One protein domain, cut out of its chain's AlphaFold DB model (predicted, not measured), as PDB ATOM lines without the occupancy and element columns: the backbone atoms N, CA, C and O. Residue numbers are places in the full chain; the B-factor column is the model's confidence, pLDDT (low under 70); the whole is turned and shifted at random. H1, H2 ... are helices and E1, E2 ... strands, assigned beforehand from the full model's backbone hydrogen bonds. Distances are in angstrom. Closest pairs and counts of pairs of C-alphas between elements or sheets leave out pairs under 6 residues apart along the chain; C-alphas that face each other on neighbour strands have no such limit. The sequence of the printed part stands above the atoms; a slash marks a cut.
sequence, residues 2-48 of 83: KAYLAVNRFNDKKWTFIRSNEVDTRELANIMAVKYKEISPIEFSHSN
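What this domain is: This is residues 2 to 48 of the 83 residues of the protein "SCO1/SenC family protein" of Chryseobacterium sp. JV274 (UniProt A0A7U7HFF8). A small two-stranded hairpin, E1 and E2, and the helix H2 that leads into it make one end of this loose model; a long unnamed arm, residues 8 to 21, reaches from there to the short helix H1 at the other end. The printed part has 47 residues, in the order H1, H2, E1, E2, in a mixed class with under half of the residues in named elements. The sheet, E1 - E2, is antiparallel. The radius of gyration of the C-alphas is 13.0 A and the spans are 29 by 24 by 21 A.

How they stand to each other: E1, residues 36 to 38, and E2, residues 44 to 46, form an antiparallel hairpin at 164 degrees; N 37 and O 45 are 2.8 A apart, within hydrogen-bond range. H2, residues 22 to 31, is apart from E2. H1, residues 2 to 7, is apart from H2, E1 and E2. In H1 and H2 every O i to N i+4 pair is within hydrogen-bond range.

Where its parts are: H2 measures 14.4 A, H1 8.7 A, E1 6.9 A and E2 6.3 A. C-alpha 2 is at (-4.442, 69.814, -50.810), C-alpha 46 at (9.013, 82.429, -39.543).

The domain as a whole: The C-alphas farthest apart, of Lys 13 and Ser 40, are 33.6 A apart. The H1 to H2 link is long. The printed part has no cut, and no printed residue is under 70 in pLDDT.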
ATOM      1  N   LYS A   2      -3.006  70.020 -50.479       84.00
ATOM      2  CA  LYS A   2      -4.442  69.814 -50.810       84.00
ATOM      3  C   LYS A   2      -5.314  69.419 -49.605       84.00
ATOM      4  O   LYS A   2      -6.365  70.011 -49.402       84.00
ATOM      5  N   ALA A   3      -4.840  68.484 -48.777       87.81
ATOM      6  CA  ALA A   3      -5.521  68.105 -47.538       87.81
ATOM      7  C   ALA A   3      -5.644  69.278 -46.545       87.81
ATOM      8  O   ALA A   3      -6.715  69.499 -45.998       87.81
ATOM      9  N   TYR A   4      -4.585  70.081 -46.374       87.06
ATOM     10  CA  TYR A   4      -4.600  71.274 -45.518       87.06
ATOM     11  C   TYR A   4      -5.623  72.315 -46.002       87.06
ATOM     12  O   TYR A   4      -6.383  72.843 -45.196       87.06
ATOM     13  N   LEU A   5      -5.700  72.560 -47.315       89.19
ATOM     14  CA  LEU A   5      -6.688  73.476 -47.899       89.19
ATOM     15  C   LEU A   5      -8.124  72.985 -47.688       89.19
ATOM     16  O   LEU A   5      -8.997  73.781 -47.358       89.19
ATOM     17  N   ALA A   6      -8.363  71.679 -47.841       86.56
ATOM     18  CA  ALA A   6      -9.677  71.082 -47.618       86.56
ATOM     19  C   ALA A   6     -10.112  71.184 -46.147       86.56
ATOM     20  O   ALA A   6     -11.231  71.609 -45.870       86.56
ATOM     21  N   VAL A   7      -9.213  70.854 -45.211       92.38
ATOM     22  CA  VAL A   7      -9.474  70.931 -43.764       92.38
ATOM     23  C   VAL A   7      -9.792  72.366 -43.328       92.38
ATOM     24  O   VAL A   7     -10.734  72.575 -42.569       92.38
ATOM     25  N   ASN A   8      -9.069  73.355 -43.858       90.12
ATOM     26  CA  ASN A   8      -9.259  74.771 -43.523       90.12
ATOM     27  C   ASN A   8     -10.293  75.494 -44.408       90.12
ATOM     28  O   ASN A   8     -10.468  76.700 -44.278       90.12
ATOM     29  N   ARG A   9     -11.002  74.775 -45.293       90.38
ATOM     30  CA  ARG A   9     -12.041  75.328 -46.187       90.38
ATOM     31  C   ARG A   9     -11.544  76.458 -47.103       90.38
ATOM     32  O   ARG A   9     -12.293  77.365 -47.452       90.38
ATOM     33  N   PHE A  10     -10.296  76.373 -47.555       88.31
ATOM     34  CA  PHE A  10      -9.722  77.279 -48.555       88.31
ATOM     35  C   PHE A  10      -9.989  76.781 -49.982       88.31
ATOM     36  O   PHE A  10      -9.072  76.575 -50.778       88.31
ATOM     37  N   ASN A  11     -11.255  76.503 -50.283       81.19
ATOM     38  CA  ASN A  11     -11.717  75.923 -51.548       81.19
ATOM     39  C   ASN A  11     -12.447  76.929 -52.456       81.19
ATOM     40  O   ASN A  11     -12.918  76.547 -53.529       81.19
ATOM     41  N   ASP A  12     -12.539  78.198 -52.049       83.75
ATOM     42  CA  ASP A  12     -13.099  79.267 -52.876       83.75
ATOM     43  C   ASP A  12     -12.064  79.868 -53.855       83.75
ATOM     44  O   ASP A  12     -10.867  79.591 -53.791       83.75
ATOM     45  N   LYS A  13     -12.540  80.701 -54.791       86.50
ATOM     46  CA  LYS A  13     -11.702  81.352 -55.816       86.50
ATOM     47  C   LYS A  13     -10.903  82.561 -55.303       86.50
ATOM     48  O   LYS A  13     -10.180  83.165 -56.088       86.50
ATOM     49  N   LYS A  14     -11.067  82.964 -54.040       88.75
ATOM     50  CA  LYS A  14     -10.394  84.138 -53.458       88.75
ATOM     51  C   LYS A  14      -8.985  83.790 -52.991       88.75
ATOM     52  O   LYS A  14      -8.126  84.665 -52.954       88.75
ATOM     53  N   TRP A  15      -8.741  82.523 -52.659       90.88
ATOM     54  CA  TRP A  15      -7.443  82.066 -52.181       90.88
ATOM     55  C   TRP A  15      -6.574  81.526 -53.312       90.88
ATOM     56  O   TRP A  15      -6.953  80.605 -54.033       90.88
ATOM     57  N   THR A  16      -5.363  82.065 -53.421       90.38
ATOM     58  CA  THR A  16      -4.313  81.521 -54.287       90.38
ATOM     59  C   THR A  16      -3.142  81.095 -53.418       90.38
ATOM     60  O   THR A  16      -2.555  81.913 -52.716       90.38
ATOM     61  N   PHE A  17      -2.794  79.810 -53.470       90.56
ATOM     62  CA  PHE A  17      -1.650  79.261 -52.748       90.56
ATOM     63  C   PHE A  17      -0.506  79.015 -53.715       90.56
ATOM     64  O   PHE A  17      -0.648  78.254 -54.674       90.56
ATOM     65  N   ILE A  18       0.633  79.637 -53.436       90.81
ATOM     66  CA  ILE A  18       1.821  79.578 -54.281       90.81
ATOM     67  C   ILE A  18       2.852  78.664 -53.616       90.81
ATOM     68  O   ILE A  18       2.979  78.621 -52.394       90.81
ATOM     69  N   ARG A  19       3.571  77.902 -54.438       91.62
ATOM     70  CA  ARG A  19       4.741  77.105 -54.053       91.62
ATOM     71  C   ARG A  19       5.783  77.233 -55.152       91.62
ATOM     72  O   ARG A  19       5.408  77.279 -56.320       91.62
ATOM     73  N   SER A  20       7.057  77.207 -54.789       94.56
ATOM     74  CA  SER A  20       8.144  77.089 -55.760       94.56
ATOM     75  C   SER A  20       9.256  76.180 -55.228       94.56
ATOM     76  O   SER A  20       9.065  75.462 -54.243       94.56
ATOM     77  N   ASN A  21      10.390  76.163 -55.922       96.94
ATOM     78  CA  ASN A  21      11.644  75.610 -55.429       96.94
ATOM     79  C   ASN A  21      12.243  76.500 -54.314       96.94
ATOM     80  O   ASN A  21      11.725  77.574 -54.000       96.94
ATOM     81  N   GLU A  22      13.328  76.032 -53.700       94.75
ATOM     82  CA  GLU A  22      13.994  76.710 -52.583       94.75
ATOM     83  C   GLU A  22      14.534  78.101 -52.948       94.75
ATOM     84  O   GLU A  22      14.386  79.037 -52.162       94.75
ATOM     85  N   VAL A  23      15.131  78.244 -54.136       97.44
ATOM     86  CA  VAL A  23      15.764  79.490 -54.593       97.44
ATOM     87  C   VAL A  23      14.715  80.584 -54.761       97.44
ATOM     88  O   VAL A  23      14.818  81.628 -54.120       97.44
ATOM     89  N   ASP A  24      13.662  80.309 -55.528       97.69
ATOM     90  CA  ASP A  24      12.601  81.284 -55.799       97.69
ATOM     91  C   ASP A  24      11.815  81.625 -54.525       97.69
ATOM     92  O   ASP A  24      11.380  82.756 -54.320       97.69
ATOM     93  N   THR A  25      11.633  80.641 -53.635       95.62
ATOM     94  CA  THR A  25      10.951  80.854 -52.350       95.62
ATOM     95  C   THR A  25      11.768  81.779 -51.449       95.62
ATOM     96  O   THR A  25      11.204  82.668 -50.810       95.62
ATOM     97  N   ARG A  26      13.098  81.614 -51.422       95.50
ATOM     98  CA  ARG A  26      14.012  82.495 -50.685       95.50
ATOM     99  C   ARG A  26      14.020  83.908 -51.263       95.50
ATOM    100  O   ARG A  26      14.002  84.873 -50.502       95.50
ATOM    101  N   GLU A  27      14.029  84.036 -52.587       96.69
ATOM    102  CA  GLU A  27      13.955  85.334 -53.262       96.69
ATOM    103  C   GLU A  27      12.650  86.065 -52.925       96.69
ATOM    104  O   GLU A  27      12.682  87.215 -52.482       96.69
ATOM    105  N   LEU A  28      11.511  85.375 -53.030       94.75
ATOM    106  CA  LEU A  28      10.212  85.939 -52.676       94.75
ATOM    107  C   LEU A  28      10.155  86.363 -51.202       94.75
ATOM    108  O   LEU A  28       9.678  87.457 -50.900       94.75
ATOM    109  N   ALA A  29      10.666  85.532 -50.289       95.00
ATOM    110  CA  ALA A  29      10.712  85.857 -48.865       95.00
ATOM    111  C   ALA A  29      11.507  87.147 -48.603       95.00
ATOM    112  O   ALA A  29      11.036  88.016 -47.870       95.00
ATOM    113  N   ASN A  30      12.654  87.323 -49.269       93.94
ATOM    114  CA  ASN A  30      13.455  88.543 -49.165       93.94
ATOM    115  C   ASN A  30      12.700  89.778 -49.681       93.94
ATOM    116  O   ASN A  30      12.685  90.804 -49.003       93.94
ATOM    117  N   ILE A  31      12.042  89.677 -50.841       93.19
ATOM    118  CA  ILE A  31      11.255  90.779 -51.425       93.19
ATOM    119  C   ILE A  31      10.094  91.177 -50.505       93.19
ATOM    120  O   ILE A  31       9.792  92.359 -50.356       93.19
ATOM    121  N   MET A  32       9.449  90.198 -49.871       92.62
ATOM    122  CA  MET A  32       8.315  90.418 -48.972       92.62
ATOM    123  C   MET A  32       8.718  90.734 -47.523       92.62
ATOM    124  O   MET A  32       7.841  90.886 -46.673       92.62
ATOM    125  N   ALA A  33      10.020  90.836 -47.229       93.06
ATOM    126  CA  ALA A  33      10.569  91.007 -45.882       93.06
ATOM    127  C   ALA A  33      10.163  89.899 -44.882       93.06
ATOM    128  O   ALA A  33      10.127  90.113 -43.671       93.06
ATOM    129  N   VAL A  34       9.894  88.690 -45.380       94.44
ATOM    130  CA  VAL A  34       9.608  87.505 -44.565       94.44
ATOM    131  C   VAL A  34      10.923  86.853 -44.159       94.44
ATOM    132  O   VAL A  34      11.692  86.388 -44.999       94.44
ATOM    133  N   LYS A  35      11.175  86.762 -42.852       93.56
ATOM    134  CA  LYS A  35      12.297  85.986 -42.315       93.56
ATOM    135  C   LYS A  35      11.815  84.582 -41.988       93.56
ATOM    136  O   LYS A  35      10.720  84.410 -41.462       93.56
ATOM    137  N   TYR A  36      12.642  83.584 -42.256       94.31
ATOM    138  CA  TYR A  36      12.402  82.217 -41.814       94.31
ATOM    139  C   TYR A  36      13.720  81.546 -41.443       94.31
ATOM    140  O   TYR A  36      14.781  81.902 -41.959       94.31
ATOM    141  N   LYS A  37      13.658  80.595 -40.515       94.31
ATOM    142  CA  LYS A  37      14.809  79.831 -40.045       94.31
ATOM    143  C   LYS A  37      14.388  78.389 -39.803       94.31
ATOM    144  O   LYS A  37      13.405  78.132 -39.114       94.31
ATOM    145  N   GLU A  38      15.158  77.461 -40.353       94.75
ATOM    146  CA  GLU A  38      15.004  76.039 -40.057       94.75
ATOM    147  C   GLU A  38      15.356  75.772 -38.589       94.75
ATOM    148  O   GLU A  38      16.402  76.204 -38.093       94.75
ATOM    149  N   ILE A  39      14.452  75.093 -37.890       95.81
ATOM    150  CA  ILE A  39      14.627  74.645 -36.506       95.81
ATOM    151  C   ILE A  39      14.920  73.142 -36.487       95.81
ATOM    152  O   ILE A  39      15.764  72.687 -35.716       95.81
ATOM    153  N   SER A  40      14.259  72.379 -37.360       94.69
ATOM    154  CA  SER A  40      14.472  70.947 -37.582       94.69
ATOM    155  C   SER A  40      13.981  70.558 -38.991       94.69
ATOM    156  O   SER A  40      13.341  71.389 -39.636       94.69
ATOM    157  N   PRO A  41      14.175  69.306 -39.466       89.75
ATOM    158  CA  PRO A  41      13.786  68.899 -40.825       89.75
ATOM    159  C   PRO A  41      12.317  69.153 -41.207       89.75
ATOM    160  O   PRO A  41      11.974  69.137 -42.387       89.75
ATOM    161  N   ILE A  42      11.430  69.333 -40.221       88.50
ATOM    162  CA  ILE A  42       9.995  69.583 -40.424       88.50
ATOM    163  C   ILE A  42       9.587  70.972 -39.906       88.50
ATOM    164  O   ILE A  42       8.589  71.529 -40.363       88.50
ATOM    165  N   GLU A  43      10.343  71.553 -38.973       93.31
ATOM    166  CA  GLU A  43       9.953  72.772 -38.269       93.31
ATOM    167  C   GLU A  43      10.752  73.986 -38.728       93.31
ATOM    168  O   GLU A  43      11.984  73.997 -38.721       93.31
ATOM    169  N   PHE A  44      10.026  75.053 -39.039       93.62
ATOM    170  CA  PHE A  44      10.584  76.346 -39.403       93.62
ATOM    171  C   PHE A  44       9.966  77.418 -38.517       93.62
ATOM    172  O   PHE A  44       8.745  77.490 -38.379       93.62
ATOM    173  N   SER A  45      10.801  78.284 -37.948       94.31
ATOM    174  CA  SER A  45      10.323  79.555 -37.417       94.31
ATOM    175  C   SER A  45      10.230  80.559 -38.556       94.31
ATOM    176  O   SER A  45      11.029  80.532 -39.495       94.31
ATOM    177  N   HIS A  46       9.238  81.439 -38.502       94.38
ATOM    178  CA  HIS A  46       9.013  82.429 -39.543       94.38
ATOM    179  C   HIS A  46       8.405  83.714 -38.982       94.38
ATOM    180  O   HIS A  46       7.796  83.719 -37.911       94.38
ATOM    181  N   SER A  47       8.562  84.805 -39.729       93.75
ATOM    182  CA  SER A  47       7.845  86.055 -39.496       93.75
ATOM    183  C   SER A  47       6.343  85.838 -39.646       93.75
ATOM    184  O   SER A  47       5.889  85.066 -40.496       93.75
ATOM    185  N   ASN A  48       5.563  86.548 -38.840       91.44
ATOM    186  CA  ASN A  48       4.112  86.508 -38.903       91.44
ATOM    187  C   ASN A  48       3.616  87.804 -39.544       91.44
ATOM    188  O   ASN A  48       3.399  88.780 -38.837       91.44
TER     189      ASN A  48